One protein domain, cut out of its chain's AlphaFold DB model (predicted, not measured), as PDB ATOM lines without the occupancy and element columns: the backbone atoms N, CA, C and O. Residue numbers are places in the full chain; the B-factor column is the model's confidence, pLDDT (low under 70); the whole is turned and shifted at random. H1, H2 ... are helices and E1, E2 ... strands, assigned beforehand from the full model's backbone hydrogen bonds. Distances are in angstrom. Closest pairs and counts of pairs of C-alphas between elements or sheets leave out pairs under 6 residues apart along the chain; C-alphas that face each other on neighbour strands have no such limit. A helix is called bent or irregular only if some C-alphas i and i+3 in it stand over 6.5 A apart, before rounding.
ATOM      1  N   VAL A  34     -16.995  23.978  10.309       84.88
ATOM      2  CA  VAL A  34     -16.851  23.348   8.999       84.88
ATOM      3  C   VAL A  34     -15.569  23.843   8.331       84.88
ATOM      4  O   VAL A  34     -15.516  24.982   7.867       84.88
ATOM      5  N   ASN A  35     -14.550  22.991   8.297       89.62
ATOM      6  CA  ASN A  35     -13.279  23.202   7.604       89.62
ATOM      7  C   ASN A  35     -12.858  21.910   6.865       89.62
ATOM      8  O   ASN A  35     -13.527  20.879   6.980       89.62
ATOM      9  N   LYS A  36     -11.759  21.956   6.098       90.25
ATOM     10  CA  LYS A  36     -11.271  20.813   5.295       90.25
ATOM     11  C   LYS A  36     -11.035  19.560   6.133       90.25
ATOM     12  O   LYS A  36     -11.552  18.504   5.782       90.25
ATOM     13  N   ALA A  37     -10.339  19.679   7.261       89.25
ATOM     14  CA  ALA A  37     -10.072  18.543   8.139       89.25
ATOM     15  C   ALA A  37     -11.370  17.920   8.681       89.25
ATOM     16  O   ALA A  37     -11.529  16.703   8.627       89.25
ATOM     17  N   ALA A  38     -12.325  18.747   9.118       88.94
ATOM     18  CA  ALA A  38     -13.618  18.279   9.615       88.94
ATOM     19  C   ALA A  38     -14.422  17.534   8.534       88.94
ATOM     20  O   ALA A  38     -15.010  16.491   8.809       88.94
ATOM     21  N   VAL A  39     -14.424  18.028   7.289       90.31
ATOM     22  CA  VAL A  39     -15.100  17.355   6.162       90.31
ATOM     23  C   VAL A  39     -14.459  15.996   5.870       90.31
ATOM     24  O   VAL A  39     -15.168  15.000   5.724       90.31
ATOM     25  N   LEU A  40     -13.128  15.932   5.838       89.50
ATOM     26  CA  LEU A  40     -12.407  14.677   5.610       89.50
ATOM     27  C   LEU A  40     -12.608  13.673   6.755       89.50
ATOM     28  O   LEU A  40     -12.721  12.473   6.499       89.50
ATOM     29  N   GLU A  41     -12.725  14.140   7.998       88.50
ATOM     30  CA  GLU A  41     -13.072  13.290   9.141       88.50
ATOM     31  C   GLU A  41     -14.465  12.663   8.971       88.50
ATOM     32  O   GLU A  41     -14.638  11.465   9.202       88.50
ATOM     33  N   GLN A  42     -15.451  13.434   8.501       87.12
ATOM     34  CA  GLN A  42     -16.785  12.897   8.210       87.12
ATOM     35  C   GLN A  42     -16.750  11.842   7.101       87.12
ATOM     36  O   GLN A  42     -17.452  10.832   7.188       87.12
ATOM     37  N   PHE A  43     -15.903  12.021   6.084       88.81
ATOM     38  CA  PHE A  43     -15.721  11.005   5.047       88.81
ATOM     39  C   PHE A  43     -15.093   9.726   5.608       88.81
ATOM     40  O   PHE A  43     -15.531   8.633   5.252       88.81
ATOM     41  N   ALA A  44     -14.123   9.844   6.518       86.38
ATOM     42  CA  ALA A  44     -13.513   8.692   7.181       86.38
ATOM     43  C   ALA A  44     -14.510   7.941   8.086       86.38
ATOM     44  O   ALA A  44     -14.529   6.710   8.092       86.38
ATOM     45  N   LYS A  45     -15.380   8.659   8.813       85.31
ATOM     46  CA  LYS A  45     -16.469   8.048   9.603       85.31
ATOM     47  C   LYS A  45     -17.419   7.248   8.708       85.31
ATOM     48  O   LYS A  45     -17.725   6.095   9.006       85.31
ATOM     49  N   LEU A  46     -17.814   7.835   7.583       81.81
ATOM     50  CA  LEU A  46     -18.648   7.195   6.568       81.81
ATOM     51  C   LEU A  46     -17.999   5.925   5.996       81.81
ATOM     52  O   LEU A  46     -18.661   4.894   5.891       81.81
ATOM     53  N   ASP A  47     -16.711   5.977   5.662       81.06
ATOM     54  CA  ASP A  47     -15.960   4.816   5.172       81.06
ATOM     55  C   ASP A  47     -15.965   3.655   6.171       81.06
ATOM     56  O   ASP A  47     -16.222   2.511   5.788       81.06
ATOM     57  N   LEU A  48     -15.757   3.945   7.459       82.62
ATOM     58  CA  LEU A  48     -15.803   2.942   8.523       82.62
ATOM     59  C   LEU A  48     -17.202   2.333   8.684       82.62
ATOM     60  O   LEU A  48     -17.334   1.116   8.808       82.62
ATOM     61  N   GLU A  49     -18.250   3.157   8.670       79.62
ATOM     62  CA  GLU A  49     -19.628   2.685   8.845       79.62
ATOM     63  C   GLU A  49     -20.135   1.853   7.666       79.62
ATOM     64  O   GLU A  49     -20.922   0.914   7.848       79.62
ATOM     65  N   LEU A  50     -19.696   2.189   6.454       74.75
ATOM     66  CA  LEU A  50     -20.121   1.516   5.231       74.75
ATOM     67  C   LEU A  50     -19.147   0.429   4.769       74.75
ATOM     68  O   LEU A  50     -19.457  -0.267   3.803       74.75
ATOM     69  N   ASN A  51     -18.015   0.251   5.461       75.88
ATOM     70  CA  ASN A  51     -16.908  -0.600   5.022       75.88
ATOM     71  C   ASN A  51     -16.535  -0.301   3.554       75.88
ATOM     72  O   ASN A  51     -16.502  -1.190   2.699       75.88
ATOM     73  N   SER A  52     -16.334   0.984   3.273       74.00
ATOM     74  CA  SER A  52     -15.979   1.539   1.966       74.00
ATOM     75  C   SER A  52     -14.673   2.326   2.087       74.00
ATOM     76  O   SER A  52     -14.125   2.485   3.178       74.00
ATOM     77  N   SER A  53     -14.153   2.789   0.957       77.44
ATOM     78  CA  SER A  53     -13.097   3.786   0.917       77.44
ATOM     79  C   SER A  53     -13.436   4.829  -0.129       77.44
ATOM     80  O   SER A  53     -13.576   4.509  -1.308       77.44
ATOM     81  N   TRP A  54     -13.509   6.091   0.278       74.75
ATOM     82  CA  TRP A  54     -13.668   7.198  -0.661       74.75
ATOM     83  C   TRP A  54     -12.383   7.481  -1.457       74.75
ATOM     84  O   TRP A  54     -12.422   8.215  -2.441       74.75
ATOM     85  N   HIS A  55     -11.249   6.900  -1.047       72.25
ATOM     86  CA  HIS A  55      -9.932   7.078  -1.663       72.25
ATOM     87  C   HIS A  55      -9.607   5.992  -2.695       72.25
ATOM     88  O   HIS A  55      -9.077   6.276  -3.768       72.25
ATOM     89  N   GLU A  56      -9.944   4.742  -2.400       69.12
ATOM     90  CA  GLU A  56      -9.709   3.611  -3.294       69.12
ATOM     91  C   GLU A  56     -10.958   2.738  -3.346       69.12
ATOM     92  O   GLU A  56     -11.117   1.799  -2.569       69.12
ATOM     93  N   GLU A  57     -11.853   3.036  -4.285       62.72
ATOM     94  CA  GLU A  57     -13.063   2.249  -4.466       62.72
ATOM     95  C   GLU A  57     -13.026   1.454  -5.770       62.72
ATOM     96  O   GLU A  57     -13.101   1.982  -6.883       62.72
ATOM     97  N   SER A  58     -12.957   0.137  -5.610       63.56
ATOM     98  CA  SER A  58     -13.353  -0.825  -6.636       63.56
ATOM     99  C   SER A  58     -14.830  -1.166  -6.456       63.56
ATOM    100  O   SER A  58     -15.359  -1.007  -5.356       63.56
ATOM    101  N   LEU A  59     -15.511  -1.614  -7.522       62.16
ATOM    102  CA  LEU A  59     -16.891  -2.091  -7.393       62.16
ATOM    103  C   LEU A  59     -16.941  -3.129  -6.262       62.16
ATOM    104  O   LEU A  59     -16.246  -4.144  -6.355       62.16
ATOM    105  N   PRO A  60     -17.695  -2.872  -5.181       59.88
ATOM    106  CA  PRO A  60     -17.586  -3.677  -3.983       59.88
ATOM    107  C   PRO A  60     -18.120  -5.080  -4.258       59.88
ATOM    108  O   PRO A  60     -19.209  -5.248  -4.808       59.88
ATOM    109  N   SER A  61     -17.379  -6.097  -3.816       59.72
ATOM    110  CA  SER A  61     -17.871  -7.480  -3.796       59.72
ATOM    111  C   SER A  61     -19.091  -7.631  -2.882       59.72
ATOM    112  O   SER A  61     -19.968  -8.448  -3.150       59.72
ATOM    113  N   ASN A  62     -19.173  -6.798  -1.837       64.44
ATOM    114  CA  ASN A  62     -20.300  -6.696  -0.918       64.44
ATOM    115  C   ASN A  62     -20.907  -5.289  -0.984       64.44
ATOM    116  O   ASN A  62     -20.385  -4.371  -0.352       64.44
ATOM    117  N   PRO A  63     -22.009  -5.097  -1.723       66.94
ATOM    118  CA  PRO A  63     -22.634  -3.789  -1.845       66.94
ATOM    119  C   PRO A  63     -23.128  -3.243  -0.502       66.94
ATOM    120  O   PRO A  63     -23.692  -3.976   0.321       66.94
ATOM    121  N   ILE A  64     -22.995  -1.930  -0.313       67.94
ATOM    122  CA  ILE A  64     -23.542  -1.232   0.850       67.94
ATOM    123  C   ILE A  64     -25.068  -1.373   0.850       67.94
ATOM    124  O   ILE A  64     -25.747  -1.170  -0.159       67.94
ATOM    125  N   LYS A  65     -25.643  -1.725   2.004       70.88
ATOM    126  CA  LYS A  65     -27.099  -1.859   2.137       70.88
ATOM    127  C   LYS A  65     -27.756  -0.484   2.002       70.88
ATOM    128  O   LYS A  65     -27.385   0.432   2.720       70.88
ATOM    129  N   LEU A  66     -28.810  -0.385   1.186       71.56
ATOM    130  CA  LEU A  66     -29.585   0.851   0.966       71.56
ATOM    131  C   LEU A  66     -29.930   1.605   2.262       71.56
ATOM    132  O   LEU A  66     -29.715   2.806   2.350       71.56
ATOM    133  N   LYS A  67     -30.394   0.879   3.288       73.56
ATOM    134  CA  LYS A  67     -30.751   1.445   4.600       73.56
ATOM    135  C   LYS A  67     -29.599   2.173   5.312       73.56
ATOM    136  O   LYS A  67     -29.847   2.900   6.264       73.56
ATOM    137  N   ASN A  68     -28.360   1.923   4.890       72.56
ATOM    138  CA  ASN A  68     -27.170   2.590   5.394       72.56
ATOM    139  C   ASN A  68     -26.778   3.791   4.510       72.56
ATOM    140  O   ASN A  68     -26.104   4.675   5.001       72.56
ATOM    141  N   ILE A  69     -27.198   3.862   3.239       71.81
ATOM    142  CA  ILE A  69     -26.867   4.984   2.338       71.81
ATOM    143  C   ILE A  69     -27.745   6.207   2.645       71.81
ATOM    144  O   ILE A  69     -27.239   7.321   2.720       71.81
ATOM    145  N   GLU A  70     -29.051   6.014   2.863       73.69
ATOM    146  CA  GLU A  70     -30.002   7.126   3.046       73.69
ATOM    147  C   GLU A  70     -29.686   8.053   4.239       73.69
ATOM    148  O   GLU A  70     -29.671   9.271   4.033       73.69
ATOM    149  N   PRO A  71     -29.386   7.552   5.459       73.25
ATOM    150  CA  PRO A  71     -29.014   8.424   6.578       73.25
ATOM    151  C   PRO A  71     -27.755   9.244   6.285       73.25
ATOM    152  O   PRO A  71     -27.659  10.413   6.649       73.25
ATOM    153  N   TRP A  72     -26.810   8.653   5.558       73.19
ATOM    154  CA  TRP A  72     -25.573   9.318   5.187       73.19
ATOM    155  C   TRP A  72     -25.765  10.388   4.119       73.19
ATOM    156  O   TRP A  72     -25.158  11.451   4.224       73.19
ATOM    157  N   THR A  73     -26.661  10.181   3.153       78.38
ATOM    158  CA  THR A  73     -27.069  11.244   2.223       78.38
ATOM    159  C   THR A  73     -27.630  12.447   2.982       78.38
ATOM    160  O   THR A  73     -27.293  13.582   2.653       78.38
ATOM    161  N   ALA A  74     -28.431  12.224   4.030       79.75
ATOM    162  CA  ALA A  74     -28.947  13.308   4.868       79.75
ATOM    163  C   ALA A  74     -27.831  14.032   5.645       79.75
ATOM    164  O   ALA A  74     -27.805  15.263   5.665       79.75
ATOM    165  N   ASN A  75     -26.873  13.293   6.218       80.94
ATOM    166  CA  ASN A  75     -25.711  13.881   6.897       80.94
ATOM    167  C   ASN A  75     -24.833  14.700   5.931       80.94
ATOM    168  O   ASN A  75     -24.407  15.804   6.269       80.94
ATOM    169  N   MET A  76     -24.609  14.208   4.708       86.31
ATOM    170  CA  MET A  76     -23.871  14.939   3.670       86.31
ATOM    171  C   MET A  76     -24.622  16.187   3.192       86.31
ATOM    172  O   MET A  76     -23.999  17.228   3.009       86.31
ATOM    173  N   LEU A  77     -25.953  16.132   3.059       87.00
ATOM    174  CA  LEU A  77     -26.781  17.308   2.754       87.00
ATOM    175  C   LEU A  77     -26.710  18.362   3.863       87.00
ATOM    176  O   LEU A  77     -26.602  19.554   3.575       87.00
ATOM    177  N   PHE A  78     -26.744  17.936   5.126       86.25
ATOM    178  CA  PHE A  78     -26.561  18.842   6.256       86.25
ATOM    179  C   PHE A  78     -25.191  19.526   6.193       86.25
ATOM    180  O   PHE A  78     -25.120  20.754   6.245       86.25
ATOM    181  N   LEU A  79     -24.118  18.750   6.005       87.06
ATOM    182  CA  LEU A  79     -22.764  19.283   5.858       87.06
ATOM    183  C   LEU A  79     -22.673  20.262   4.677       87.06
ATOM    184  O   LEU A  79     -22.160  21.367   4.844       87.06
ATOM    185  N   LYS A  80     -23.242  19.904   3.519       90.44
ATOM    186  CA  LYS A  80     -23.315  20.762   2.329       90.44
ATOM    187  C   LYS A  80     -23.959  22.115   2.637       90.44
ATOM    188  O   LYS A  80     -23.402  23.144   2.264       90.44
ATOM    189  N   ASN A  81     -25.088  22.128   3.343       89.62
ATOM    190  CA  ASN A  81     -25.774  23.371   3.703       89.62
ATOM    191  C   ASN A  81     -24.907  24.262   4.606       89.62
ATOM    192  O   ASN A  81     -24.806  25.462   4.365       89.62
ATOM    193  N   ARG A  82     -24.208  23.677   5.588       88.88
ATOM    194  CA  ARG A  82     -23.298  24.433   6.468       88.88
ATOM    195  C   ARG A  82     -22.069  24.975   5.734       88.88
ATOM    196  O   ARG A  82     -21.585  26.052   6.069       88.88
ATOM    197  N   ILE A  83     -21.561  24.261   4.728       90.31
ATOM    198  CA  ILE A  83     -20.495  24.774   3.852       90.31
ATOM    199  C   ILE A  83     -21.025  25.927   2.989       90.31
ATOM    200  O   ILE A  83     -20.344  26.942   2.840       90.31
ATOM    201  N   ALA A  84     -22.241  25.797   2.450       90.50
ATOM    202  CA  ALA A  84     -22.859  26.821   1.610       90.50
ATOM    203  C   ALA A  84     -23.024  28.155   2.354       90.50
ATOM    204  O   ALA A  84     -22.747  29.202   1.782       90.50
ATOM    205  N   GLU A  85     -23.366  28.126   3.647       88.94
ATOM    206  CA  GLU A  85     -23.400  29.320   4.513       88.94
ATOM    207  C   GLU A  85     -22.053  30.062   4.572       88.94
ATOM    208  O   GLU A  85     -22.023  31.282   4.733       88.94
ATOM    209  N   LYS A  86     -20.934  29.338   4.425       88.06
ATOM    210  CA  LYS A  86     -19.574  29.896   4.411       88.06
ATOM    211  C   LYS A  86     -19.091  30.295   3.006       88.06
ATOM    212  O   LYS A  86     -18.012  30.871   2.897       88.06
ATOM    213  N   ASN A  87     -19.860  30.013   1.947       89.44
ATOM    214  CA  ASN A  87     -19.483  30.213   0.539       89.44
ATOM    215  C   ASN A  87     -18.142  29.558   0.133       89.44
ATOM    216  O   ASN A  87     -17.458  30.044  -0.770       89.44
ATOM    217  N   ASP A  88     -17.755  28.449   0.772       91.75
ATOM    218  CA  ASP A  88     -16.538  27.713   0.409       91.75
ATOM    219  C   ASP A  88     -16.825  26.758  -0.759       91.75
ATOM    220  O   ASP A  88     -17.283  25.626  -0.586       91.75
ATOM    221  N   THR A  89     -16.570  27.229  -1.980       93.69
ATOM    222  CA  THR A  89     -16.854  26.467  -3.204       93.69
ATOM    223  C   THR A  89     -15.997  25.211  -3.339       93.69
ATOM    224  O   THR A  89     -16.456  24.233  -3.921       93.69
ATOM    225  N   VAL A  90     -14.778  25.208  -2.787       93.81
ATOM    226  CA  VAL A  90     -13.878  24.045  -2.837       93.81
ATOM    227  C   VAL A  90     -14.443  22.916  -1.983       93.81
ATOM    228  O   VAL A  90     -14.506  21.768  -2.427       93.81
ATOM    229  N   LEU A  91     -14.889  23.239  -0.768       93.19
ATOM    230  CA  LEU A  91     -15.534  22.265   0.108       93.19
ATOM    231  C   LEU A  91     -16.892  21.806  -0.425       93.19
ATOM    232  O   LEU A  91     -17.232  20.633  -0.258       93.19
ATOM    233  N   LEU A  92     -17.647  22.687  -1.093       94.56
ATOM    234  CA  LEU A  92     -18.887  22.296  -1.768       94.56
ATOM    235  C   LEU A  92     -18.617  21.272  -2.870       94.56
ATOM    236  O   LEU A  92     -19.261  20.226  -2.876       94.56
ATOM    237  N   ASP A  93     -17.639  21.528  -3.743       94.81
ATOM    238  CA  ASP A  93     -17.254  20.587  -4.800       94.81
ATOM    239  C   ASP A  93     -16.790  19.241  -4.208       94.81
ATOM    240  O   ASP A  93     -17.140  18.181  -4.728       94.81
ATOM    241  N   LEU A  94     -16.053  19.255  -3.089       93.31
ATOM    242  CA  LEU A  94     -15.602  18.036  -2.407       93.31
ATOM    243  C   LEU A  94     -16.768  17.209  -1.837       93.31
ATOM    244  O   LEU A  94     -16.808  15.987  -2.016       93.31
ATOM    245  N   VAL A  95     -17.717  17.853  -1.151       93.31
ATOM    246  CA  VAL A  95     -18.902  17.169  -0.604       93.31
ATOM    247  C   VAL A  95     -19.818  16.680  -1.715       93.31
ATOM    248  O   VAL A  95     -20.271  15.535  -1.657       93.31
ATOM    249  N   ASP A  96     -20.021  17.474  -2.763       93.56
ATOM    250  CA  ASP A  96     -20.812  17.056  -3.919       93.56
ATOM    251  C   ASP A  96     -20.168  15.877  -4.647       93.56
ATOM    252  O   ASP A  96     -20.873  14.941  -5.027       93.56
ATOM    253  N   ALA A  97     -18.835  15.841  -4.758       92.12
ATOM    254  CA  ALA A  97     -18.144  14.666  -5.274       92.12
ATOM    255  C   ALA A  97     -18.499  13.428  -4.436       92.12
ATOM    256  O   ALA A  97     -18.942  12.411  -4.977       92.12
ATOM    257  N   ARG A  98     -18.386  13.503  -3.104       89.62
ATOM    258  CA  ARG A  98     -18.713  12.360  -2.239       89.62
ATOM    259  C   ARG A  98     -20.185  11.950  -2.327       89.62
ATOM    260  O   ARG A  98     -20.481  10.755  -2.308       89.62
ATOM    261  N   MET A  99     -21.107  12.895  -2.477       90.69
ATOM    262  CA  MET A  99     -22.519  12.580  -2.713       90.69
ATOM    263  C   MET A  99     -22.735  11.846  -4.044       90.69
ATOM    264  O   MET A  99     -23.484  10.869  -4.084       90.69
ATOM    265  N   GLU A 100     -22.055  12.255  -5.116       90.56
ATOM    266  CA  GLU A 100     -22.119  11.579  -6.420       90.56
ATOM    267  C   GLU A 100     -21.515  10.167  -6.379       90.56
ATOM    268  O   GLU A 100     -22.023   9.239  -7.009       90.56
ATOM    269  N   MET A 101     -20.483   9.958  -5.566       87.06
ATOM    270  CA  MET A 101     -19.932   8.630  -5.290       87.06
ATOM    271  C   MET A 101     -20.979   7.704  -4.647       87.06
ATOM    272  O   MET A 101     -21.234   6.608  -5.152       87.06
ATOM    273  N   LEU A 102     -21.665   8.179  -3.599       85.94
ATOM    274  CA  LEU A 102     -22.764   7.450  -2.949       85.94
ATOM    275  C   LEU A 102     -23.937   7.201  -3.915       85.94
ATOM    276  O   LEU A 102     -24.508   6.107  -3.939       85.94
ATOM    277  N   LYS A 103     -24.276   8.192  -4.755       87.31
ATOM    278  CA  LYS A 103     -25.301   8.076  -5.806       87.31
ATOM    279  C   LYS A 103     -24.935   6.973  -6.804       87.31
ATOM    280  O   LYS A 103     -25.770   6.124  -7.133       87.31
ATOM    281  N   SER A 104     -23.681   6.946  -7.245       88.06
ATOM    282  CA  SER A 104     -23.169   5.950  -8.185       88.06
ATOM    283  C   SER A 104     -23.224   4.531  -7.610       88.06
ATOM    284  O   SER A 104     -23.768   3.631  -8.263       88.06
ATOM    285  N   GLN A 105     -22.758   4.341  -6.371       83.56
ATOM    286  CA  GLN A 105     -22.846   3.070  -5.639       83.56
ATOM    287  C   GLN A 105     -24.297   2.584  -5.512       83.56
ATOM    288  O   GLN A 105     -24.599   1.416  -5.773       83.56
ATOM    289  N   LEU A 106     -25.210   3.485  -5.135       85.25
ATOM    290  CA  LEU A 106     -26.625   3.176  -4.965       85.25
ATOM    291  C   LEU A 106     -27.258   2.677  -6.268       85.25
ATOM    292  O   LEU A 106     -27.898   1.622  -6.277       85.25
ATOM    293  N   ALA A 107     -27.071   3.402  -7.373       88.50
ATOM    294  CA  ALA A 107     -27.590   2.981  -8.674       88.50
ATOM    295  C   ALA A 107     -27.037   1.612  -9.091       88.50
ATOM    296  O   ALA A 107     -27.800   0.757  -9.547       88.50
ATOM    297  N   PHE A 108     -25.740   1.376  -8.882       86.56
ATOM    298  CA  PHE A 108     -25.127   0.088  -9.194       86.56
ATOM    299  C   PHE A 108     -25.732  -1.047  -8.359       86.56
ATOM    300  O   PHE A 108     -26.062  -2.112  -8.879       86.56
ATOM    301  N   TYR A 109     -25.966  -0.815  -7.068       83.31
ATOM    302  CA  TYR A 109     -26.609  -1.803  -6.206       83.31
ATOM    303  C   TYR A 109     -28.045  -2.116  -6.631       83.31
ATOM    304  O   TYR A 109     -28.461  -3.278  -6.652       83.31
ATOM    305  N   LEU A 110     -28.813  -1.084  -6.981       87.12
ATOM    306  CA  LEU A 110     -30.165  -1.259  -7.496       87.12
ATOM    307  C   LEU A 110     -30.159  -2.041  -8.812       87.12
ATOM    308  O   LEU A 110     -31.046  -2.869  -9.001       87.12
ATOM    309  N   MET A 111     -29.162  -1.825  -9.679       89.88
ATOM    310  CA  MET A 111     -28.963  -2.605 -10.903       89.88
ATOM    311  C   MET A 111     -28.710  -4.082 -10.575       89.88
ATOM    312  O   MET A 111     -29.423  -4.941 -11.086       89.88
ATOM    313  N   LEU A 112     -27.774  -4.389  -9.668       85.56
ATOM    314  CA  LEU A 112     -27.496  -5.772  -9.251       85.56
ATOM    315  C   LEU A 112     -28.740  -6.477  -8.686       85.56
ATOM    316  O   LEU A 112     -28.948  -7.665  -8.925       85.56
ATOM    317  N   LYS A 113     -29.603  -5.744  -7.973       87.69
ATOM    318  CA  LYS A 113     -30.877  -6.260  -7.447       87.69
ATOM    319  C   LYS A 113     -31.914  -6.600  -8.512       87.69
ATOM    320  O   LYS A 113     -32.855  -7.327  -8.199       87.69
ATOM    321  N   VAL A 114     -31.785  -6.073  -9.730       89.69
ATOM    322  CA  VAL A 114     -32.652  -6.477 -10.844       89.69
ATOM    323  C   VAL A 114     -32.423  -7.954 -11.193       89.69
ATOM    324  O   VAL A 114     -33.364  -8.642 -11.585       89.69
ATOM    325  N   GLY A 115     -31.202  -8.455 -10.973       86.94
ATOM    326  CA  GLY A 115     -30.834  -9.851 -11.178       86.94
ATOM    327  C   GLY A 115     -30.598 -10.215 -12.645       86.94
ATOM    328  O   GLY A 115     -30.498  -9.356 -13.526       86.94
ATOM    329  N   GLU A 116     -30.505 -11.518 -12.906       88.88
ATOM    330  CA  GLU A 116     -30.106 -12.067 -14.210       88.88
ATOM    331  C   GLU A 116     -31.053 -11.654 -15.344       88.88
ATOM    332  O   GLU A 116     -30.590 -11.297 -16.423       88.88
ATOM    333  N   ASN A 117     -32.361 -11.570 -15.081       90.94
ATOM    334  CA  ASN A 117     -33.359 -11.152 -16.075       90.94
ATOM    335  C   ASN A 117     -33.169  -9.706 -16.569       90.94
ATOM    336  O   ASN A 117     -33.700  -9.339 -17.612       90.94
ATOM    337  N   GLY A 118     -32.449  -8.864 -15.821       89.69
ATOM    338  CA  GLY A 118     -32.098  -7.505 -16.239       89.69
ATOM    339  C   GLY A 118     -30.721  -7.388 -16.883       89.69
ATOM    340  O   GLY A 118     -30.313  -6.277 -17.219       89.69
ATOM    341  N   THR A 119     -29.980  -8.485 -17.017       89.50
ATOM    342  CA  THR A 119     -28.585  -8.470 -17.462       89.50
ATOM    343  C   THR A 119     -28.475  -9.032 -18.873       89.50
ATOM    344  O   THR A 119     -29.096 -10.038 -19.202       89.50
ATOM    345  N   ILE A 120     -27.667  -8.387 -19.716       91.62
ATOM    346  CA  ILE A 120     -27.302  -8.919 -21.030       91.62
ATOM    347  C   ILE A 120     -25.837  -9.324 -20.962       91.62
ATOM    348  O   ILE A 120     -24.957  -8.477 -20.826       91.62
ATOM    349  N   ASN A 121     -25.573 -10.621 -21.072       91.50
ATOM    350  CA  ASN A 121     -24.207 -11.115 -21.140       91.50
ATOM    351  C   ASN A 121     -23.588 -10.703 -22.477       91.50
ATOM    352  O   ASN A 121     -24.119 -11.017 -23.545       91.50
ATOM    353  N   MET A 122     -22.478  -9.969 -22.411       92.81
ATOM    354  CA  MET A 122     -21.765  -9.471 -23.582       92.81
ATOM    355  C   MET A 122     -20.288  -9.817 -23.515       92.81
ATOM    356  O   MET A 122     -19.660  -9.711 -22.464       92.81
ATOM    357  N   THR A 123     -19.720 -10.131 -24.673       94.06
ATOM    358  CA  THR A 123     -18.274 -10.253 -24.858       94.06
ATOM    359  C   THR A 123     -17.762  -9.040 -25.615       94.06
ATOM    360  O   THR A 123     -18.409  -8.567 -26.548       94.06
ATOM    361  N   LYS A 124     -16.584  -8.544 -25.225       92.38
ATOM    362  CA  LYS A 124     -15.879  -7.473 -25.933       92.38
ATOM    363  C   LYS A 124     -14.781  -8.067 -26.819       92.38
ATOM    364  O   LYS A 124     -13.837  -8.669 -26.313       92.38
ATOM    365  N   THR A 125     -14.851  -7.842 -28.128       90.50
ATOM    366  CA  THR A 125     -13.797  -8.213 -29.089       90.50
ATOM    367  C   THR A 125     -13.519  -7.029 -30.007       90.50
ATOM    368  O   THR A 125     -14.445  -6.431 -30.545       90.50
ATOM    369  N   ASN A 126     -12.248  -6.633 -30.158       87.81
ATOM    370  CA  ASN A 126     -11.846  -5.481 -30.983       87.81
ATOM    371  C   ASN A 126     -12.672  -4.206 -30.710       87.81
ATOM    372  O   ASN A 126     -13.120  -3.535 -31.635       87.81
ATOM    373  N   LYS A 127     -12.893  -3.882 -29.427       84.19
ATOM    374  CA  LYS A 127     -13.703  -2.733 -28.958       84.19
ATOM    375  C   LYS A 127     -15.206  -2.800 -29.269       84.19
ATOM    376  O   LYS A 127     -15.912  -1.838 -28.995       84.19
ATOM    377  N   THR A 128     -15.701  -3.923 -29.773       88.94
ATOM    378  CA  THR A 128     -17.128  -4.135 -30.038       88.94
ATOM    379  C   THR A 128     -17.705  -5.084 -28.999       88.94
ATOM    380  O   THR A 128     -17.098  -6.114 -28.711       88.94
ATOM    381  N   PHE A 129     -18.862  -4.736 -28.439       94.00
ATOM    382  CA  PHE A 129     -19.625  -5.617 -27.560       94.00
ATOM    383  C   PHE A 129     -20.659  -6.401 -28.364       94.00
ATOM    384  O   PHE A 129     -21.404  -5.816 -29.152       94.00
ATOM    385  N   THR A 130     -20.721  -7.709 -28.139       93.81
ATOM    386  CA  THR A 130     -21.696  -8.607 -28.768       93.81
ATOM    387  C   THR A 130     -22.385  -9.467 -27.710       93.81
ATOM    388  O   THR A 130     -21.684  -9.992 -26.836       93.81
ATOM    389  N   PRO A 131     -23.717  -9.656 -27.775       93.81
ATOM    390  CA  PRO A 131     -24.421 -10.584 -26.895       93.81
ATOM    391  C   PRO A 131     -23.855 -12.002 -27.014       93.81
ATOM    392  O   PRO A 131     -23.592 -12.472 -28.120       93.81
ATOM    393  N   THR A 132     -23.677 -12.689 -25.887       94.25
ATOM    394  CA  THR A 132     -23.230 -14.095 -25.864       94.25
ATOM    395  C   THR A 132     -24.388 -15.088 -25.890       94.25
ATOM    396  O   THR A 132     -24.163 -16.290 -25.988       94.25
ATOM    397  N   GLN A 133     -25.617 -14.594 -25.751       92.69
ATOM    398  CA  GLN A 133     -26.844 -15.377 -25.682       92.69
ATOM    399  C   GLN A 133     -28.001 -14.603 -26.318       92.69
ATOM    400  O   GLN A 133     -27.934 -13.376 -26.453       92.69
ATOM    401  N   GLU A 134     -29.057 -15.327 -26.681       93.69
ATOM    402  CA  GLU A 134     -30.328 -14.741 -27.108       93.69
ATOM    403  C   GLU A 134     -30.979 -13.969 -25.952       93.69
ATOM    404  O   GLU A 134     -30.908 -14.371 -24.784       93.69
ATOM    405  N   ILE A 135     -31.582 -12.826 -26.269       94.75
ATOM    406  CA  ILE A 135     -32.244 -11.959 -25.298       94.75
ATOM    407  C   ILE A 135     -33.694 -12.420 -25.123       94.75
ATOM    408  O   ILE A 135     -34.471 -12.434 -26.071       94.75
ATOM    409  N   ASP A 136     -34.099 -12.720 -23.887       95.06
ATOM    410  CA  ASP A 136     -35.512 -12.963 -23.581       95.06
ATOM    411  C   ASP A 136     -36.306 -11.649 -23.658       95.06
ATOM    412  O   ASP A 136     -36.321 -10.841 -22.723       95.06
ATOM    413  N   CYS A 137     -36.997 -11.439 -24.776       95.56
ATOM    414  CA  CYS A 137     -37.736 -10.209 -25.058       95.56
ATOM    415  C   CYS A 137     -38.870  -9.907 -24.066       95.56
ATOM    416  O   CYS A 137     -39.259  -8.742 -23.908       95.56
ATOM    417  N   ARG A 138     -39.352 -10.912 -23.318       96.25
ATOM    418  CA  ARG A 138     -40.327 -10.710 -22.226       96.25
ATOM    419  C   ARG A 138     -39.731  -9.881 -21.087       96.25
ATOM    420  O   ARG A 138     -40.460  -9.179 -20.388       96.25
ATOM    421  N   ASN A 139     -38.405  -9.904 -20.945       95.31
ATOM    422  CA  ASN A 139     -37.663  -9.154 -19.938       95.31
ATOM    423  C   ASN A 139     -37.235  -7.755 -20.408       95.31
ATOM    424  O   ASN A 139     -36.593  -7.038 -19.643       95.31
ATOM    425  N   SER A 140     -37.609  -7.311 -21.612       93.31
ATOM    426  CA  SER A 140     -37.208  -6.007 -22.180       93.31
ATOM    427  C   SER A 140     -37.399  -4.818 -21.225       93.31
ATOM    428  O   SER A 140     -36.505  -3.983 -21.095       93.31
ATOM    429  N   LYS A 141     -38.508  -4.764 -20.473       92.31
ATOM    430  CA  LYS A 141     -38.745  -3.725 -19.446       92.31
ATOM    431  C   LYS A 141     -37.763  -3.802 -18.272       92.31
ATOM    432  O   LYS A 141     -37.323  -2.779 -17.752       92.31
ATOM    433  N   VAL A 142     -37.432  -5.016 -17.842       94.50
ATOM    434  CA  VAL A 142     -36.502  -5.287 -16.735       94.50
ATOM    435  C   VAL A 142     -35.068  -4.954 -17.161       94.50
ATOM    436  O   VAL A 142     -34.339  -4.300 -16.415       94.50
ATOM    437  N   ILE A 143     -34.702  -5.304 -18.395       94.62
ATOM    438  CA  ILE A 143     -33.439  -4.931 -19.038       94.62
ATOM    439  C   ILE A 143     -33.325  -3.408 -19.160       94.62
ATOM    440  O   ILE A 143     -32.316  -2.839 -18.750       94.62
ATOM    441  N   ALA A 144     -34.365  -2.726 -19.651       93.50
ATOM    442  CA  ALA A 144     -34.387  -1.265 -19.744       93.50
ATOM    443  C   ALA A 144     -34.160  -0.605 -18.378       93.50
ATOM    444  O   ALA A 144     -33.347   0.313 -18.259       93.50
ATOM    445  N   LYS A 145     -34.812  -1.123 -17.326       93.38
ATOM    446  CA  LYS A 145     -34.603  -0.662 -15.948       93.38
ATOM    447  C   LYS A 145     -33.154  -0.848 -15.492       93.38
ATOM    448  O   LYS A 145     -32.575   0.073 -14.922       93.38
ATOM    449  N   SER A 146     -32.581  -2.024 -15.735       94.00
ATOM    450  CA  SER A 146     -31.193  -2.343 -15.387       94.00
ATOM    451  C   SER A 146     -30.199  -1.423 -16.102       94.00
ATOM    452  O   SER A 146     -29.359  -0.800 -15.455       94.00
ATOM    453  N   LEU A 147     -30.355  -1.234 -17.419       93.69
ATOM    454  CA  LEU A 147     -29.523  -0.316 -18.199       93.69
ATOM    455  C   LEU A 147     -29.660   1.132 -17.713       93.69
ATOM    456  O   LEU A 147     -28.646   1.815 -17.568       93.69
ATOM    457  N   GLY A 148     -30.876   1.588 -17.402       93.31
ATOM    458  CA  GLY A 148     -31.121   2.911 -16.819       93.31
ATOM    459  C   GLY A 148     -30.374   3.127 -15.500       93.31
ATOM    460  O   GLY A 148     -29.731   4.161 -15.306       93.31
ATOM    461  N   LEU A 149     -30.386   2.128 -14.614       93.00
ATOM    462  CA  LEU A 149     -29.633   2.160 -13.357       93.00
ATOM    463  C   LEU A 149     -28.119   2.145 -13.600       93.00
ATOM    464  O   LEU A 149     -27.405   2.948 -13.003       93.00
ATOM    465  N   TYR A 150     -27.625   1.315 -14.521       91.44
ATOM    466  CA  TYR A 150     -26.201   1.295 -14.872       91.44
ATOM    467  C   TYR A 150     -25.725   2.647 -15.425       91.44
ATOM    468  O   TYR A 150     -24.678   3.158 -15.025       91.44
ATOM    469  N   TYR A 151     -26.529   3.284 -16.277       92.62
ATOM    470  CA  TYR A 151     -26.251   4.630 -16.778       92.62
ATOM    471  C   TYR A 151     -26.297   5.696 -15.691       92.62
ATOM    472  O   TYR A 151     -25.426   6.559 -15.663       92.62
ATOM    473  N   SER A 152     -27.268   5.627 -14.779       92.12
ATOM    474  CA  SER A 152     -27.349   6.547 -13.636       92.12
ATOM    475  C   SER A 152     -26.096   6.428 -12.760       92.12
ATOM    476  O   SER A 152     -25.534   7.436 -12.330       92.12
ATOM    477  N   SER A 153     -25.603   5.199 -12.567       90.19
ATOM    478  CA  SER A 153     -24.351   4.931 -11.857       90.19
ATOM    479  C   SER A 153     -23.136   5.531 -12.574       90.19
ATOM    480  O   SER A 153     -22.330   6.219 -11.942       90.19
ATOM    481  N   TYR A 154     -23.046   5.345 -13.895       90.62
ATOM    482  CA  TYR A 154     -22.003   5.939 -14.736       90.62
ATOM    483  C   TYR A 154     -22.036   7.476 -14.736       90.62
ATOM    484  O   TYR A 154     -20.994   8.122 -14.633       90.62
ATOM    485  N   ALA A 155     -23.220   8.080 -14.848       91.56
ATOM    486  CA  ALA A 155     -23.381   9.531 -14.873       91.56
ATOM    487  C   ALA A 155     -22.916  10.163 -13.554       91.56
ATOM    488  O   ALA A 155     -22.148  11.125 -13.572       91.56
ATOM    489  N   ALA A 156     -23.301   9.568 -12.424       91.06
ATOM    490  CA  ALA A 156     -22.847   9.988 -11.103       91.06
ATOM    491  C   ALA A 156     -21.325   9.810 -10.935       91.06
ATOM    492  O   ALA A 156     -20.635  10.722 -10.487       91.06
ATOM    493  N   TRP A 157     -20.760   8.691 -11.406       89.75
ATOM    494  CA  TRP A 157     -19.305   8.496 -11.455       89.75
ATOM    495  C   TRP A 157     -18.596   9.604 -12.251       89.75
ATOM    496  O   TRP A 157     -17.595  10.165 -11.798       89.75
ATOM    497  N   LYS A 158     -19.137   9.985 -13.413       90.25
ATOM    498  CA  LYS A 158     -18.586  11.077 -14.225       90.25
ATOM    499  C   LYS A 158     -18.648  12.414 -13.479       90.25
ATOM    500  O   LYS A 158     -17.648  13.132 -13.455       90.25
ATOM    501  N   ASN A 159     -19.769  12.728 -12.830       92.44
ATOM    502  CA  ASN A 159     -19.902  13.942 -12.022       92.44
ATOM    503  C   ASN A 159     -18.894  13.969 -10.867       92.44
ATOM    504  O   ASN A 159     -18.216  14.981 -10.691       92.44
ATOM    505  N   PHE A 160     -18.718  12.848 -10.157       91.25
ATOM    506  CA  PHE A 160     -17.676  12.697  -9.140       91.25
ATOM    507  C   PHE A 160     -16.301  13.074  -9.698       91.25
ATOM    508  O   PHE A 160     -15.602  13.885  -9.093       91.25
ATOM    509  N   THR A 161     -15.909  12.528 -10.858       87.94
ATOM    510  CA  THR A 161     -14.568  12.794 -11.408       87.94
ATOM    511  C   THR A 161     -14.336  14.281 -11.676       87.94
ATOM    512  O   THR A 161     -13.274  14.786 -11.305       87.94
ATOM    513  N   ILE A 162     -15.346  14.968 -12.226       91.19
ATOM    514  CA  ILE A 162     -15.332  16.408 -12.523       91.19
ATOM    515  C   ILE A 162     -15.246  17.234 -11.237       91.19
ATOM    516  O   ILE A 162     -14.407  18.127 -11.135       91.19
ATOM    517  N   LEU A 163     -16.111  16.956 -10.259       93.88
ATOM    518  CA  LEU A 163     -16.160  17.691  -8.991       93.88
ATOM    519  C   LEU A 163     -14.870  17.497  -8.190       93.88
ATOM    520  O   LEU A 163     -14.298  18.460  -7.686       93.88
ATOM    521  N   MET A 164     -14.343  16.272  -8.167       91.06
ATOM    522  CA  MET A 164     -13.063  15.976  -7.533       91.06
ATOM    523  C   MET A 164     -11.907  16.729  -8.207       91.06
ATOM    524  O   MET A 164     -11.034  17.240  -7.516       91.06
ATOM    525  N   ASP A 165     -11.894  16.854  -9.541       90.06
ATOM    526  CA  ASP A 165     -10.868  17.647 -10.242       90.06
ATOM    527  C   ASP A 165     -10.925  19.141  -9.904       90.06
ATOM    528  O   ASP A 165      -9.877  19.792  -9.849       90.06
ATOM    529  N   LYS A 166     -12.124  19.684  -9.662       93.50
ATOM    530  CA  LYS A 166     -12.295  21.066  -9.192       93.50
ATOM    531  C   LYS A 166     -11.810  21.235  -7.758       93.50
ATOM    532  O   LYS A 166     -10.994  22.119  -7.505       93.50
ATOM    533  N   ALA A 167     -12.236  20.359  -6.847       91.69
ATOM    534  CA  ALA A 167     -11.801  20.388  -5.452       91.69
ATOM    535  C   ALA A 167     -10.265  20.300  -5.349       91.69
ATOM    536  O   ALA A 167      -9.631  21.061  -4.622       91.69
ATOM    537  N   LEU A 168      -9.645  19.448  -6.169       90.50
ATOM    538  CA  LEU A 168      -8.193  19.273  -6.236       90.50
ATOM    539  C   LEU A 168      -7.422  20.450  -6.848       90.50
ATOM    540  O   LEU A 168      -6.189  20.387  -6.903       90.50
ATOM    541  N   GLN A 169      -8.080  21.516  -7.314       90.88
ATOM    542  CA  GLN A 169      -7.383  22.765  -7.644       90.88
ATOM    543  C   GLN A 169      -6.834  23.459  -6.390       90.88
ATOM    544  O   GLN A 169      -5.819  24.148  -6.481       90.88
ATOM    545  N   ASP A 170      -7.438  23.223  -5.221       93.75
ATOM    546  CA  ASP A 170      -6.931  23.705  -3.937       93.75
ATOM    547  C   ASP A 170      -5.686  22.916  -3.503       93.75
ATOM    548  O   ASP A 170      -5.697  21.687  -3.417       93.75
ATOM    549  N   GLN A 171      -4.585  23.625  -3.235       91.12
ATOM    550  CA  GLN A 171      -3.297  22.995  -2.922       91.12
ATOM    551  C   GLN A 171      -3.293  22.271  -1.575       91.12
ATOM    552  O   GLN A 171      -2.651  21.230  -1.443       91.12
ATOM    553  N   GLU A 172      -3.988  22.823  -0.582       90.56
ATOM    554  CA  GLU A 172      -4.057  22.245   0.758       90.56
ATOM    555  C   GLU A 172      -4.857  20.940   0.740       90.56
ATOM    556  O   GLU A 172      -4.434  19.938   1.307       90.56
ATOM    557  N   LEU A 173      -5.984  20.913   0.032       87.81
ATOM    558  CA  LEU A 173      -6.759  19.699  -0.142       87.81
ATOM    559  C   LEU A 173      -5.972  18.676  -0.963       87.81
ATOM    560  O   LEU A 173      -5.871  17.517  -0.570       87.81
ATOM    561  N   ARG A 174      -5.336  19.111  -2.058       87.88
ATOM    562  CA  ARG A 174      -4.481  18.260  -2.894       87.88
ATOM    563  C   ARG A 174      -3.363  17.578  -2.102       87.88
ATOM    564  O   ARG A 174      -3.048  16.425  -2.391       87.88
ATOM    565  N   SER A 175      -2.746  18.264  -1.139       86.44
ATOM    566  CA  SER A 175      -1.687  17.674  -0.311       86.44
ATOM    567  C   SER A 175      -2.229  16.649   0.689       86.44
ATOM    568  O   SER A 175      -1.538  15.677   0.984       86.44
ATOM    569  N   GLN A 176      -3.467  16.828   1.158       85.75
ATOM    570  CA  GLN A 176      -4.132  15.910   2.084       85.75
ATOM    571  C   GLN A 176      -4.699  14.670   1.388       85.75
ATOM    572  O   GLN A 176      -4.644  13.580   1.953       85.75
ATOM    573  N   ILE A 177      -5.249  14.828   0.180       83.94
ATOM    574  CA  ILE A 177      -6.044  13.781  -0.482       83.94
ATOM    575  C   ILE A 177      -5.405  13.237  -1.768       83.94
ATOM    576  O   ILE A 177      -5.975  12.372  -2.421       83.94
ATOM    577  N   GLY A 178      -4.235  13.743  -2.155       80.31
ATOM    578  CA  GLY A 178      -3.498  13.277  -3.327       80.31
ATOM    579  C   GLY A 178      -4.041  13.772  -4.676       80.31
ATOM    580  O   GLY A 178      -5.186  14.184  -4.830       80.31
ATOM    581  N   ALA A 179      -3.180  13.737  -5.700       71.69
ATOM    582  CA  ALA A 179      -3.515  14.056  -7.091       71.69
ATOM    583  C   ALA A 179      -2.845  13.084  -8.066       71.69
ATOM    584  O   ALA A 179      -1.955  12.313  -7.698       71.69
ATOM    585  N   ASN A 180      -3.252  13.150  -9.338       72.25
ATOM    586  CA  ASN A 180      -2.747  12.298 -10.413       72.25
ATOM    587  C   ASN A 180      -2.889  10.810 -10.056       72.25
ATOM    588  O   ASN A 180      -3.994  10.290  -9.957       72.25
ATOM    589  N   GLN A 181      -1.766  10.131  -9.824       62.31
ATOM    590  CA  GLN A 181      -1.706   8.697  -9.527       62.31
ATOM    591  C   GLN A 181      -2.217   8.360  -8.118       62.31
ATOM    592  O   GLN A 181      -2.625   7.222  -7.874       62.31
ATOM    593  N   ASN A 182      -2.230   9.371  -7.241       68.38
ATOM    594  CA  ASN A 182      -2.716   9.323  -5.864       68.38
ATOM    595  C   ASN A 182      -4.094   9.991  -5.721       68.38
ATOM    596  O   ASN A 182      -4.563  10.158  -4.605       68.38
ATOM    597  N   LYS A 183      -4.721  10.429  -6.826       70.88
ATOM    598  CA  LYS A 183      -6.107  10.918  -6.796       70.88
ATOM    599  C   LYS A 183      -7.016   9.767  -6.347       70.88
ATOM    600  O   LYS A 183      -6.774   8.642  -6.800       70.88
ATOM    601  N   PRO A 184      -8.088  10.038  -5.581       71.94
ATOM    602  CA  PRO A 184      -9.106   9.046  -5.293       71.94
ATOM    603  C   PRO A 184      -9.537   8.254  -6.535       71.94
ATOM    604  O   PRO A 184     -10.041   8.817  -7.516       71.94
ATOM    605  N   LYS A 185      -9.309   6.939  -6.510       70.88
ATOM    606  CA  LYS A 185      -9.640   6.020  -7.602       70.88
ATOM    607  C   LYS A 185     -11.024   5.457  -7.344       70.88
ATOM    608  O   LYS A 185     -11.169   4.440  -6.681       70.88
ATOM    609  N   PHE A 186     -12.036   6.113  -7.890       68.44
ATOM    610  CA  PHE A 186     -13.402   5.603  -7.879       68.44
ATOM    611  C   PHE A 186     -13.684   4.876  -9.192       68.44
ATOM    612  O   PHE A 186     -13.625   5.499 -10.250       68.44
ATOM    613  N   TYR A 187     -13.934   3.565  -9.141       60.16
ATOM    614  CA  TYR A 187     -14.490   2.734 -10.225       60.16
ATOM    615  C   TYR A 187     -13.863   2.891 -11.633       60.16
ATOM    616  O   TYR A 187     -14.531   2.677 -12.648       60.16
ATOM    617  N   ASN A 188     -12.575   3.228 -11.721       60.00
ATOM    618  CA  ASN A 188     -11.894   3.496 -12.995       60.00
ATOM    619  C   ASN A 188     -11.071   2.306 -13.538       60.00
ATOM    620  O   ASN A 188      -9.917   2.470 -13.936       60.00
ATOM    621  N   PRO A 189     -11.592   1.071 -13.467       58.81
ATOM    622  CA  PRO A 189     -11.748   0.331 -14.735       58.81
ATOM    623  C   PRO A 189     -13.188   0.025 -15.218       58.81
ATOM    624  O   PRO A 189     -13.409   0.101 -16.426       58.81
ATOM    625  N   PRO A 190     -14.187  -0.318 -14.374       64.19
ATOM    626  CA  PRO A 190     -15.470  -0.841 -14.868       64.19
ATOM    627  C   PRO A 190     -16.364   0.170 -15.599       64.19
ATOM    628  O   PRO A 190     -17.272  -0.249 -16.314       64.19
ATOM    629  N   PHE A 191     -16.120   1.477 -15.462       79.12
ATOM    630  CA  PHE A 191     -16.856   2.505 -16.213       79.12
ATOM    631  C   PHE A 191     -16.170   2.983 -17.495       79.12
ATOM    632  O   PHE A 191     -16.776   3.749 -18.246       79.12
ATOM    633  N   ALA A 192     -14.952   2.513 -17.786       80.12
ATOM    634  CA  ALA A 192     -14.207   2.942 -18.970       80.12
ATOM    635  C   ALA A 192     -14.958   2.650 -20.281       80.12
ATOM    636  O   ALA A 192     -14.877   3.439 -21.214       80.12
ATOM    637  N   ASP A 193     -15.722   1.554 -20.316       86.69
ATOM    638  CA  ASP A 193     -16.484   1.096 -21.484       86.69
ATOM    639  C   ASP A 193     -18.006   1.123 -21.271       86.69
ATOM    640  O   ASP A 193     -18.763   0.491 -22.013       86.69
ATOM    641  N   ALA A 194     -18.487   1.793 -20.219       89.38
ATOM    642  CA  ALA A 194     -19.892   1.698 -19.833       89.38
ATOM    643  C   ALA A 194     -20.833   2.238 -20.915       89.38
ATOM    644  O   ALA A 194     -21.879   1.644 -21.173       89.38
ATOM    645  N   LEU A 195     -20.465   3.336 -21.583       90.31
ATOM    646  CA  LEU A 195     -21.283   3.903 -22.657       90.31
ATOM    647  C   LEU A 195     -21.316   2.999 -23.888       90.31
ATOM    648  O   LEU A 195     -22.375   2.849 -24.498       90.31
ATOM    649  N   GLU A 196     -20.183   2.408 -24.260       92.19
ATOM    650  CA  GLU A 196     -20.081   1.435 -25.346       92.19
ATOM    651  C   GLU A 196     -20.942   0.206 -25.054       92.19
ATOM    652  O   GLU A 196     -21.736  -0.194 -25.907       92.19
ATOM    653  N   TYR A 197     -20.851  -0.336 -23.835       92.44
ATOM    654  CA  TYR A 197     -21.695  -1.438 -23.381       92.44
ATOM    655  C   TYR A 197     -23.183  -1.065 -23.431       92.44
ATOM    656  O   TYR A 197     -23.972  -1.784 -24.039       92.44
ATOM    657  N   ILE A 198     -23.583   0.081 -22.862       93.25
ATOM    658  CA  ILE A 198     -24.987   0.530 -22.850       93.25
ATOM    659  C   ILE A 198     -25.516   0.672 -24.280       93.25
ATOM    660  O   ILE A 198     -26.609   0.196 -24.581       93.25
ATOM    661  N   LYS A 199     -24.750   1.296 -25.182       93.81
ATOM    662  CA  LYS A 199     -25.140   1.446 -26.594       93.81
ATOM    663  C   LYS A 199     -25.316   0.090 -27.275       93.81
ATOM    664  O   LYS A 199     -26.322  -0.111 -27.954       93.81
ATOM    665  N   ALA A 200     -24.376  -0.831 -27.071       95.06
ATOM    666  CA  ALA A 200     -24.458  -2.177 -27.625       95.06
ATOM    667  C   ALA A 200     -25.659  -2.952 -27.068       95.06
ATOM    668  O   ALA A 200     -26.375  -3.592 -27.831       95.06
ATOM    669  N   ALA A 201     -25.940  -2.837 -25.768       95.06
ATOM    670  CA  ALA A 201     -27.087  -3.462 -25.113       95.06
ATOM    671  C   ALA A 201     -28.419  -2.951 -25.647       95.06
ATOM    672  O   ALA A 201     -29.275  -3.750 -26.021       95.06
ATOM    673  N   LYS A 202     -28.571  -1.631 -25.774       95.75
ATOM    674  CA  LYS A 202     -29.755  -1.033 -26.400       95.75
ATOM    675  C   LYS A 202     -29.956  -1.539 -27.825       95.75
ATOM    676  O   LYS A 202     -31.066  -1.921 -28.184       95.75
ATOM    677  N   LYS A 203     -28.881  -1.543 -28.621       95.75
ATOM    678  CA  LYS A 203     -28.928  -2.024 -30.002       95.75
ATOM    679  C   LYS A 203     -29.314  -3.501 -30.065       95.75
ATOM    680  O   LYS A 203     -30.186  -3.847 -30.845       95.75
ATOM    681  N   ALA A 204     -28.726  -4.345 -29.223       95.62
ATOM    682  CA  ALA A 204     -29.033  -5.770 -29.194       95.62
ATOM    683  C   ALA A 204     -30.503  -6.048 -28.843       95.62
ATOM    684  O   ALA A 204     -31.125  -6.897 -29.473       95.62
ATOM    685  N   VAL A 205     -31.073  -5.312 -27.879       96.25
ATOM    686  CA  VAL A 205     -32.503  -5.425 -27.548       96.25
ATOM    687  C   VAL A 205     -33.369  -4.989 -28.721       96.25
ATOM    688  O   VAL A 205     -34.332  -5.675 -29.042       96.25
ATOM    689  N   TYR A 206     -33.033  -3.883 -29.384       96.62
ATOM    690  CA  TYR A 206     -33.780  -3.445 -30.559       96.62
ATOM    691  C   TYR A 206     -33.708  -4.476 -31.693       96.62
ATOM    692  O   TYR A 206     -34.739  -4.859 -32.232       96.62
ATOM    693  N   ASP A 207     -32.512  -4.973 -32.011       96.38
ATOM    694  CA  ASP A 207     -32.296  -5.909 -33.116       96.38
ATOM    695  C   ASP A 207     -32.994  -7.267 -32.896       96.38
ATOM    696  O   ASP A 207     -33.414  -7.887 -33.867       96.38
ATOM    697  N   GLN A 208     -33.096  -7.751 -31.649       96.75
ATOM    698  CA  GLN A 208     -33.690  -9.063 -31.335       96.75
ATOM    699  C   GLN A 208     -35.163  -8.992 -30.909       96.75
ATOM    700  O   GLN A 208     -35.898  -9.955 -31.098       96.75
ATOM    701  N   CYS A 209     -35.592  -7.877 -30.314       96.31
ATOM    702  CA  CYS A 209     -36.915  -7.746 -29.697       96.31
ATOM    703  C   CYS A 209     -37.778  -6.635 -30.293       96.31
ATOM    704  O   CYS A 209     -38.918  -6.488 -29.858       96.31
ATOM    705  N   GLU A 210     -37.243  -5.821 -31.208       95.75
ATOM    706  CA  GLU A 210     -37.918  -4.654 -31.797       95.75
ATOM    707  C   GLU A 210     -38.398  -3.630 -30.747       95.75
ATOM    708  O   GLU A 210     -39.351  -2.879 -30.951       95.75
TER     709      GLU A 210
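This is residues 34 to 210 of the 229 residues of an uncharacterized protein of uncultured archaeon (UniProt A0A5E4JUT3). Two long helices, H3 and H4, run side by side in opposite directions as a spine; toward one end H2 packs on H3, with H1 alongside, and at the other end H6 packs on H4, with the small strand hairpin E1 E2 packed on H6. The printed part has 177 residues, with six named helices and two named antiparallel strands in the order H1 H2 H3 E1 E2 H4 H5 H6. It is mostly helix, compact with a radius of gyration of the C-alphas of 18.3 A, yet elongated, spanning 54 by 35 by 27 A.

Start at H1, residues 36 to 50, which with H2, residues 66 to 85, and H3, residues 89 to 114, makes an up-and-down bundle, each helix running against the one before. H1 and H2, a helical hairpin, only just touch, with 3 pairs of C-alphas within 8 A, closest at Leu 50 and Asn 68, 7.1 A. H2 and H3, also a hairpin, come closest at the C-alphas of Lys 80 and Leu 92, 6.2 A. Next look at E1, residues 122 to 125, and E2, residues 128 to 131, an antiparallel hairpin; N 123 and O 130 are 2.9 A apart. H4, residues 137 to 167, touches the hub H3 at a shallow tilt of 18 degrees, opposite ways, closest at the C-alphas of Ser 104 and Ser 153, 4.0 A. H5, residues 171 to 177, is close to but not clearly touching H1, the C-alphas of Lys 36 and Leu 173 being 7.2 A apart. H6, residues 194 to 209, touches H4, closest at the C-alphas of Cys 137 and Cys 209, 5.3 A; its Ala 200 and Phe 129 of E2 have C-alphas 5.9 A apart. Each O i to N i+4 pair is within hydrogen-bond range in H1, H3, H5 and H6, against 14 of 16 in H2 and 25 of 27 in H4.

Find C-alpha 36 at (-11.271, 20.813, 5.295), where H1 begins; H2 then runs 29.3 A and H3 37.3 A. H4 spans 44.6 A from C-alpha 137 at (-37.736, -10.209, -25.058); it is irregular, with C-alphas 138 and 141 7.7 A apart, and has a kink of 28 degrees near residue 144. H6 ends at C-alpha 209, (-36.915, -7.746, -29.697).

The C-alphas farthest apart, those of Lys 86 and Glu 134, are 55.7 A apart, and the printed part has no cut. The links H1 to H2 and H5 to H6 are long, and within them residues 56 to 57 pair in parallel with residues 185 to 186. Look there too for pLDDT under 70: residues 56 to 64, 181 to 182 and 186 to 190.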